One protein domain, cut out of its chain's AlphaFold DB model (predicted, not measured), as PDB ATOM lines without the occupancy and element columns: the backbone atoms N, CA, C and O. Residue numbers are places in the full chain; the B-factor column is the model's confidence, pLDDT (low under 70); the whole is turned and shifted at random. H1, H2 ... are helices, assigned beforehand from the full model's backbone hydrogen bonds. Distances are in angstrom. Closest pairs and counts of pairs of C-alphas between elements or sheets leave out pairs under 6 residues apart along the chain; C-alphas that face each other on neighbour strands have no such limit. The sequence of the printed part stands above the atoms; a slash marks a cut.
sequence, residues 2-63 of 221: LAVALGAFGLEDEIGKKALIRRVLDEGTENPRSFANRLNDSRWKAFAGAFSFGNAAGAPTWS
ATOM      1  N   LEU A   2      23.625 -20.635  15.582       83.12
ATOM      2  CA  LEU A   2      24.861 -21.441  15.604       83.12
ATOM      3  C   LEU A   2      25.938 -20.886  16.557       83.12
ATOM      4  O   LEU A   2      26.526 -21.656  17.302       83.12
ATOM      5  N   ALA A   3      26.140 -19.564  16.593       82.81
ATOM      6  CA  ALA A   3      27.077 -18.926  17.525       82.81
ATOM      7  C   ALA A   3      26.745 -19.218  19.003       82.81
ATOM      8  O   ALA A   3      27.627 -19.581  19.769       82.81
ATOM      9  N   VAL A   4      25.463 -19.141  19.379       84.31
ATOM     10  CA  VAL A   4      24.987 -19.443  20.744       84.31
ATOM     11  C   VAL A   4      25.187 -20.923  21.074       84.31
ATOM     12  O   VAL A   4      25.677 -21.263  22.147       84.31
ATOM     13  N   ALA A   5      24.856 -21.807  20.131       87.25
ATOM     14  CA  ALA A   5      25.017 -23.245  20.295       87.25
ATOM     15  C   ALA A   5      26.493 -23.651  20.432       87.25
ATOM     16  O   ALA A   5      26.811 -24.462  21.287       87.25
ATOM     17  N   LEU A   6      27.399 -23.073  19.640       90.06
ATOM     18  CA  LEU A   6      28.837 -23.326  19.765       90.06
ATOM     19  C   LEU A   6      29.412 -22.704  21.043       90.06
ATOM     20  O   LEU A   6      30.162 -23.366  21.755       90.06
ATOM     21  N   GLY A   7      29.015 -21.475  21.381       88.00
ATOM     22  CA  GLY A   7      29.473 -20.784  22.589       88.00
ATOM     23  C   GLY A   7      29.068 -21.493  23.886       88.00
ATOM     24  O   GLY A   7      29.863 -21.558  24.818       88.00
ATOM     25  N   ALA A   8      27.889 -22.127  23.932       89.19
ATOM     26  CA  ALA A   8      27.460 -22.955  25.067       89.19
ATOM     27  C   ALA A   8      28.377 -24.170  25.329       89.19
ATOM     28  O   ALA A   8      28.365 -24.736  26.424       89.19
ATOM     29  N   PHE A   9      29.176 -24.566  24.334       91.69
ATOM     30  CA  PHE A   9      30.121 -25.682  24.400       91.69
ATOM     31  C   PHE A   9      31.584 -25.227  24.303       91.69
ATOM     32  O   PHE A   9      32.476 -26.073  24.255       91.69
ATOM     33  N   GLY A  10      31.850 -23.914  24.310       88.94
ATOM     34  CA  GLY A  10      33.203 -23.365  24.206       88.94
ATOM     35  C   GLY A  10      33.840 -23.559  22.826       88.94
ATOM     36  O   GLY A  10      35.043 -23.783  22.747       88.94
ATOM     37  N   LEU A  11      33.042 -23.592  21.756       91.94
ATOM     38  CA  LEU A  11      33.474 -23.794  20.365       91.94
ATOM     39  C   LEU A  11      33.270 -22.528  19.507       91.94
ATOM     40  O   LEU A  11      33.136 -22.604  18.289       91.94
ATOM     41  N   GLU A  12      33.190 -21.354  20.122       87.00
ATOM     42  CA  GLU A  12      32.925 -20.076  19.452       87.00
ATOM     43  C   GLU A  12      33.968 -19.721  18.382       87.00
ATOM     44  O   GLU A  12      33.594 -19.339  17.272       87.00
ATOM     45  N   ASP A  13      35.254 -19.950  18.659       87.62
ATOM     46  CA  ASP A  13      36.359 -19.700  17.719       87.62
ATOM     47  C   ASP A  13      36.306 -20.627  16.493       87.62
ATOM     48  O   ASP A  13      36.920 -20.385  15.453       87.62
ATOM     49  N   GLU A  14      35.522 -21.697  16.591       90.81
ATOM     50  CA  GLU A  14      35.367 -22.718  15.568       90.81
ATOM     51  C   GLU A  14      34.234 -22.391  14.582       90.81
ATOM     52  O   GLU A  14      34.034 -23.126  13.613       90.81
ATOM     53  N   ILE A  15      33.519 -21.270  14.765       89.38
ATOM     54  CA  ILE A  15      32.368 -20.864  13.937       89.38
ATOM     55  C   ILE A  15      32.688 -20.785  12.433       89.38
ATOM     56  O   ILE A  15      31.816 -21.005  11.587       89.38
ATOM     57  N   GLY A  16      33.950 -20.517  12.082       88.75
ATOM     58  CA  GLY A  16      34.433 -20.511  10.700       88.75
ATOM     59  C   GLY A  16      34.533 -21.904  10.062       88.75
ATOM     60  O   GLY A  16      34.462 -22.028   8.839       88.75
ATOM     61  N   LYS A  17      34.639 -22.979  10.855       92.50
ATOM     62  CA  LYS A  17      34.866 -24.357  10.384       92.50
ATOM     63  C   LYS A  17      33.554 -25.064  10.022       92.50
ATOM     64  O   LYS A  17      33.267 -26.168  10.478       92.50
ATOM     65  N   LYS A  18      32.749 -24.443   9.153       92.19
ATOM     66  CA  LYS A  18      31.387 -24.896   8.794       92.19
ATOM     67  C   LYS A  18      31.314 -26.351   8.314       92.19
ATOM     68  O   LYS A  18      30.387 -27.063   8.686       92.19
ATOM     69  N   ALA A  19      32.283 -26.800   7.514       92.88
ATOM     70  CA  ALA A  19      32.332 -28.180   7.021       92.88
ATOM     71  C   ALA A  19      32.558 -29.195   8.153       92.88
ATOM     72  O   ALA A  19      31.932 -30.252   8.171       92.88
ATOM     73  N   LEU A  20      33.410 -28.844   9.122       92.06
ATOM     74  CA  LEU A  20      33.659 -29.652  10.312       92.06
ATOM     75  C   LEU A  20      32.396 -29.716  11.175       92.06
ATOM     76  O   LEU A  20      31.947 -30.811  11.502       92.06
ATOM     77  N   ILE A  21      31.787 -28.561  11.466       92.81
ATOM     78  CA  ILE A  21      30.544 -28.463  12.248       92.81
ATOM     79  C   ILE A  21      29.449 -29.337  11.634       92.81
ATOM     80  O   ILE A  21      28.818 -30.121  12.337       92.81
ATOM     81  N   ARG A  22      29.245 -29.233  10.314       91.81
ATOM     82  CA  ARG A  22      28.245 -30.033   9.603       91.81
ATOM     83  C   ARG A  22      28.514 -31.528   9.749       91.81
ATOM     84  O   ARG A  22      27.629 -32.260  10.161       91.81
ATOM     85  N   ARG A  23      29.749 -31.962   9.490       91.12
ATOM     86  CA  ARG A  23      30.136 -33.372   9.608       91.12
ATOM     87  C   ARG A  23      29.919 -33.925  11.019       91.12
ATOM     88  O   ARG A  23      29.455 -35.049  11.172       91.12
ATOM     89  N   VAL A  24      30.239 -33.135  12.043       91.62
ATOM     90  CA  VAL A  24      30.022 -33.494  13.451       91.62
ATOM     91  C   VAL A  24      28.531 -33.687  13.760       91.62
ATOM     92  O   VAL A  24      28.173 -34.642  14.446       91.62
ATOM     93  N   LEU A  25      27.662 -32.808  13.253       90.25
ATOM     94  CA  LEU A  25      26.215 -32.890  13.475       90.25
ATOM     95  C   LEU A  25      25.549 -34.012  12.669       90.25
ATOM     96  O   LEU A  25      24.627 -34.641  13.188       90.25
ATOM     97  N   ASP A  26      26.024 -34.270  11.449       89.00
ATOM     98  CA  ASP A  26      25.489 -35.301  10.553       89.00
ATOM     99  C   ASP A  26      25.856 -36.719  11.040       89.00
ATOM    100  O   ASP A  26      25.002 -37.597  11.065       89.00
ATOM    101  N   GLU A  27      27.107 -36.955  11.466       88.44
ATOM    102  CA  GLU A  27      27.557 -38.283  11.930       88.44
ATOM    103  C   GLU A  27      27.175 -38.600  13.392       88.44
ATOM    104  O   GLU A  27      27.194 -39.765  13.799       88.44
ATOM    105  N   GLY A  28      26.880 -37.577  14.197       87.50
ATOM    106  CA  GLY A  28      26.451 -37.715  15.589       87.50
ATOM    107  C   GLY A  28      27.433 -38.422  16.514       87.50
ATOM    108  O   GLY A  28      28.651 -38.351  16.338       87.50
ATOM    109  N   THR A  29      26.901 -39.061  17.557       89.06
ATOM    110  CA  THR A  29      27.705 -39.705  18.613       89.06
ATOM    111  C   THR A  29      27.351 -41.164  18.869       89.06
ATOM    112  O   THR A  29      28.089 -41.824  19.600       89.06
ATOM    113  N   GLU A  30      26.253 -41.665  18.299       86.44
ATOM    114  CA  GLU A  30      25.764 -43.032  18.527       86.44
ATOM    115  C   GLU A  30      26.700 -44.107  17.972       86.44
ATOM    116  O   GLU A  30      26.945 -45.112  18.638       86.44
ATOM    117  N   ASN A  31      27.278 -43.898  16.784       87.81
ATOM    118  CA  ASN A  31      28.273 -44.822  16.255       87.81
ATOM    119  C   ASN A  31      29.627 -44.573  16.956       87.81
ATOM    120  O   ASN A  31      30.163 -43.461  16.891       87.81
ATOM    121  N   PRO A  32      30.260 -45.591  17.574       86.06
ATOM    122  CA  PRO A  32      31.580 -45.437  18.193       86.06
ATOM    123  C   PRO A  32      32.661 -44.907  17.236       86.06
ATOM    124  O   PRO A  32      33.648 -44.325  17.679       86.06
ATOM    125  N   ARG A  33      32.477 -45.085  15.920       87.94
ATOM    126  CA  ARG A  33      33.370 -44.589  14.862       87.94
ATOM    127  C   ARG A  33      32.988 -43.212  14.304       87.94
ATOM    128  O   ARG A  33      33.711 -42.739  13.424       87.94
ATOM    129  N   SER A  34      31.911 -42.578  14.783       89.38
ATOM    130  CA  SER A  34      31.499 -41.239  14.344       89.38
ATOM    131  C   SER A  34      32.634 -40.232  14.489       89.38
ATOM    132  O   SER A  34      33.416 -40.278  15.442       89.38
ATOM    133  N   PHE A  35      32.701 -39.286  13.559       88.25
ATOM    134  CA  PHE A  35      33.735 -38.262  13.506       88.25
ATOM    135  C   PHE A  35      33.891 -37.511  14.836       88.25
ATOM    136  O   PHE A  35      35.014 -37.365  15.311       88.25
ATOM    137  N   ALA A  36      32.787 -37.144  15.498       88.94
ATOM    138  CA  ALA A  36      32.809 -36.475  16.802       88.94
ATOM    139  C   ALA A  36      33.510 -37.295  17.905       88.94
ATOM    140  O   ALA A  36      34.205 -36.727  18.743       88.94
ATOM    141  N   ASN A  37      33.378 -38.628  17.884       90.69
ATOM    142  CA  ASN A  37      34.010 -39.541  18.845       90.69
ATOM    143  C   ASN A  37      35.521 -39.715  18.611       90.69
ATOM    144  O   ASN A  37      36.222 -40.215  19.487       90.69
ATOM    145  N   ARG A  38      36.016 -39.318  17.433       91.19
ATOM    146  CA  ARG A  38      37.424 -39.441  17.026       91.19
ATOM    147  C   ARG A  38      38.212 -38.141  17.179       91.19
ATOM    148  O   ARG A  38      39.420 -38.145  16.956       91.19
ATOM    149  N   LEU A  39      37.545 -37.033  17.497       90.31
ATOM    150  CA  LEU A  39      38.204 -35.758  17.751       90.31
ATOM    151  C   LEU A  39      38.859 -35.779  19.137       90.31
ATOM    152  O   LEU A  39      38.266 -36.248  20.104       90.31
ATOM    153  N   ASN A  40      40.072 -35.231  19.230       91.81
ATOM    154  CA  ASN A  40      40.800 -35.129  20.502       91.81
ATOM    155  C   ASN A  40      40.115 -34.180  21.493       91.81
ATOM    156  O   ASN A  40      40.249 -34.329  22.702       91.81
ATOM    157  N   ASP A  41      39.401 -33.185  20.972       93.12
ATOM    158  CA  ASP A  41      38.683 -32.210  21.776       93.12
ATOM    159  C   ASP A  41      37.270 -32.720  22.093       93.12
ATOM    160  O   ASP A  41      36.387 -32.779  21.231       93.12
ATOM    161  N   SER A  42      37.065 -33.077  23.361       92.81
ATOM    162  CA  SER A  42      35.822 -33.649  23.879       92.81
ATOM    163  C   SER A  42      34.623 -32.699  23.792       92.81
ATOM    164  O   SER A  42      33.480 -33.165  23.814       92.81
ATOM    165  N   ARG A  43      34.849 -31.387  23.618       93.56
ATOM    166  CA  ARG A  43      33.781 -30.394  23.420       93.56
ATOM    167  C   ARG A  43      32.963 -30.687  22.167       93.56
ATOM    168  O   ARG A  43      31.744 -30.529  22.191       93.56
ATOM    169  N   TRP A  44      33.593 -31.192  21.104       93.56
ATOM    170  CA  TRP A  44      32.889 -31.576  19.877       93.56
ATOM    171  C   TRP A  44      31.950 -32.757  20.081       93.56
ATOM    172  O   TRP A  44      30.842 -32.756  19.550       93.56
ATOM    173  N   LYS A  45      32.362 -33.741  20.885       92.38
ATOM    174  CA  LYS A  45      31.504 -34.865  21.261       92.38
ATOM    175  C   LYS A  45      30.314 -34.395  22.096       92.38
ATOM    176  O   LYS A  45      29.194 -34.822  21.839       92.38
ATOM    177  N   ALA A  46      30.535 -33.494  23.054       90.94
ATOM    178  CA  ALA A  46      29.460 -32.915  23.859       90.94
ATOM    179  C   ALA A  46      28.469 -32.103  23.001       90.94
ATOM    180  O   ALA A  46      27.258 -32.257  23.150       90.94
ATOM    181  N   PHE A  47      28.976 -31.298  22.063       92.19
ATOM    182  CA  PHE A  47      28.164 -30.530  21.120       92.19
ATOM    183  C   PHE A  47      27.335 -31.440  20.201       92.19
ATOM    184  O   PHE A  47      26.126 -31.252  20.070       92.19
ATOM    185  N   ALA A  48      27.960 -32.469  19.621       91.31
ATOM    186  CA  ALA A  48      27.278 -33.463  18.796       91.31
ATOM    187  C   ALA A  48      26.214 -34.233  19.587       91.31
ATOM    188  O   ALA A  48      25.104 -34.402  19.104       91.31
ATOM    189  N   GLY A  49      26.509 -34.638  20.823       88.06
ATOM    190  CA  GLY A  49      25.539 -35.328  21.674       88.06
ATOM    191  C   GLY A  49      24.289 -34.491  21.965       88.06
ATOM    192  O   GLY A  49      23.200 -35.042  22.073       88.06
ATOM    193  N   ALA A  50      24.430 -33.165  22.047       87.56
ATOM    194  CA  ALA A  50      23.320 -32.253  22.317       87.56
ATOM    195  C   ALA A  50      22.531 -31.833  21.063       87.56
ATOM    196  O   ALA A  50      21.324 -31.610  21.155       87.56
ATOM    197  N   PHE A  51      23.197 -31.685  19.911       87.25
ATOM    198  CA  PHE A  51      22.620 -31.063  18.710       87.25
ATOM    199  C   PHE A  51      22.598 -31.938  17.453       87.25
ATOM    200  O   PHE A  51      22.063 -31.498  16.436       87.25
ATOM    201  N   SER A  52      23.178 -33.139  17.472       77.44
ATOM    202  CA  SER A  52      23.238 -33.985  16.280       77.44
ATOM    203  C   SER A  52      21.855 -34.442  15.823       77.44
ATOM    204  O   SER A  52      21.013 -34.867  16.614       77.44
ATOM    205  N   PHE A  53      21.669 -34.409  14.506       74.94
ATOM    206  CA  PHE A  53      20.504 -34.960  13.820       74.94
ATOM    207  C   PHE A  53      20.716 -36.414  13.371       74.94
ATOM    208  O   PHE A  53      19.768 -37.050  12.928       74.94
ATOM    209  N   GLY A  54      21.946 -36.932  13.480       65.81
ATOM    210  CA  GLY A  54      22.310 -38.316  13.164       65.81
ATOM    211  C   GLY A  54      22.035 -39.311  14.296       65.81
ATOM    212  O   GLY A  54      22.137 -40.512  14.075       65.81
ATOM    213  N   ASN A  55      21.680 -38.827  15.490       74.88
ATOM    214  CA  ASN A  55      21.230 -39.661  16.604       74.88
ATOM    215  C   ASN A  55      19.732 -39.997  16.446       74.88
ATOM    216  O   ASN A  55      18.949 -39.131  16.055       74.88
ATOM    217  N   ALA A  56      19.308 -41.208  16.814       67.94
ATOM    218  CA  ALA A  56      17.939 -41.705  16.651       67.94
ATOM    219  C   ALA A  56      16.870 -40.841  17.350       67.94
ATOM    220  O   ALA A  56      15.745 -40.732  16.865       67.94
ATOM    221  N   ALA A  57      17.215 -40.202  18.473       67.69
ATOM    222  CA  ALA A  57      16.321 -39.291  19.194       67.69
ATOM    223  C   ALA A  57      16.244 -37.876  18.578       67.69
ATOM    224  O   ALA A  57      15.315 -37.124  18.882       67.69
ATOM    225  N   GLY A  58      17.209 -37.505  17.727       68.44
ATOM    226  CA  GLY A  58      17.394 -36.144  17.221       68.44
ATOM    227  C   GLY A  58      17.682 -35.103  18.317       68.44
ATOM    228  O   GLY A  58      17.620 -35.372  19.517       68.44
ATOM    229  N   ALA A  59      17.997 -33.873  17.910       73.50
ATOM    230  CA  ALA A  59      18.189 -32.767  18.847       73.50
ATOM    231  C   ALA A  59      16.831 -32.229  19.347       73.50
ATOM    232  O   ALA A  59      16.015 -31.807  18.517       73.50
ATOM    233  N   PRO A  60      16.572 -32.138  20.669       78.12
ATOM    234  CA  PRO A  60      15.293 -31.676  21.218       78.12
ATOM    235  C   PRO A  60      15.168 -30.140  21.178       78.12
ATOM    236  O   PRO A  60      14.776 -29.496  22.148       78.12
ATOM    237  N   THR A  61      15.487 -29.527  20.037       76.88
ATOM    238  CA  THR A  61      15.505 -28.067  19.821       76.88
ATOM    239  C   THR A  61      14.134 -27.406  20.007       76.88
ATOM    240  O   THR A  61      14.040 -26.205  20.286       76.88
ATOM    241  N   TRP A  62      13.065 -28.197  19.904       74.62
ATOM    242  CA  TRP A  62      11.683 -27.801  20.155       74.62
ATOM    243  C   TRP A  62      11.360 -27.651  21.650       74.62
ATOM    244  O   TRP A  62      10.462 -26.876  21.991       74.62
ATOM    245  N   SER A  63      12.113 -28.303  22.541       82.75
ATOM    246  CA  SER A  63      11.881 -28.246  23.985       82.75
ATOM    247  C   SER A  63      12.282 -26.890  24.574       82.75
ATOM    248  O   SER A  63      13.367 -26.368  24.305       82.75
TER     249      SER A  63
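What this domain is: This is residues 2 to 63 of the 221 residues of the protein "DUF1217 domain-containing protein" of Parvularculaceae bacterium (UniProt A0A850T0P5). Three helices make a small core: H2 and H4 meet at a steep angle and the short H3 packs on both, while H1 lies off to one side, near H4. After H4 comes a tail without named elements, residues 52 to 63. The printed part has 62 residues, 30 of them, under half, in four named helices, H1 to H4 in order; it is all helix and compact, with a radius of gyration of the C-alphas of 10.7 A and spans of 29 by 28 by 18 A.

Where its parts are: H1, residues 2 to 7, begins at C-alpha 2 (24.861, -21.441, 15.604). H2, residues 18 to 27, is 14.3 A long. H3 is residues 35 to 38. H4, residues 42 to 51, is 14.4 A long and ends at C-alpha 51 (22.620, -31.063, 18.710).

How they stand to each other: H2 and H4 touch, closest at the C-alphas of Leu 25 and Ala 48, 5.5 A; their tilt of 68 degrees is only just steep, the same way. H3 touches H2, closest C-alphas Val 24 and Ala 36, 5.3 A, and H4, Ala 36 and Lys 45, 4.9 A. H1 and H4 are close but not clearly touching, closest C-alphas Leu 6 and Phe 47, 7.4 A. H1 is apart from H2 and H3. In H1, H2 and H4 every O i to N i+4 pair is within hydrogen-bond range; H3 is too short for one.

The domain as a whole: The farthest C-alphas, Asn 40 and Trp 62, are 30.0 A apart. The printed part has no cut, and no link is long. Residues 54 and 56 to 58 have pLDDT under 70.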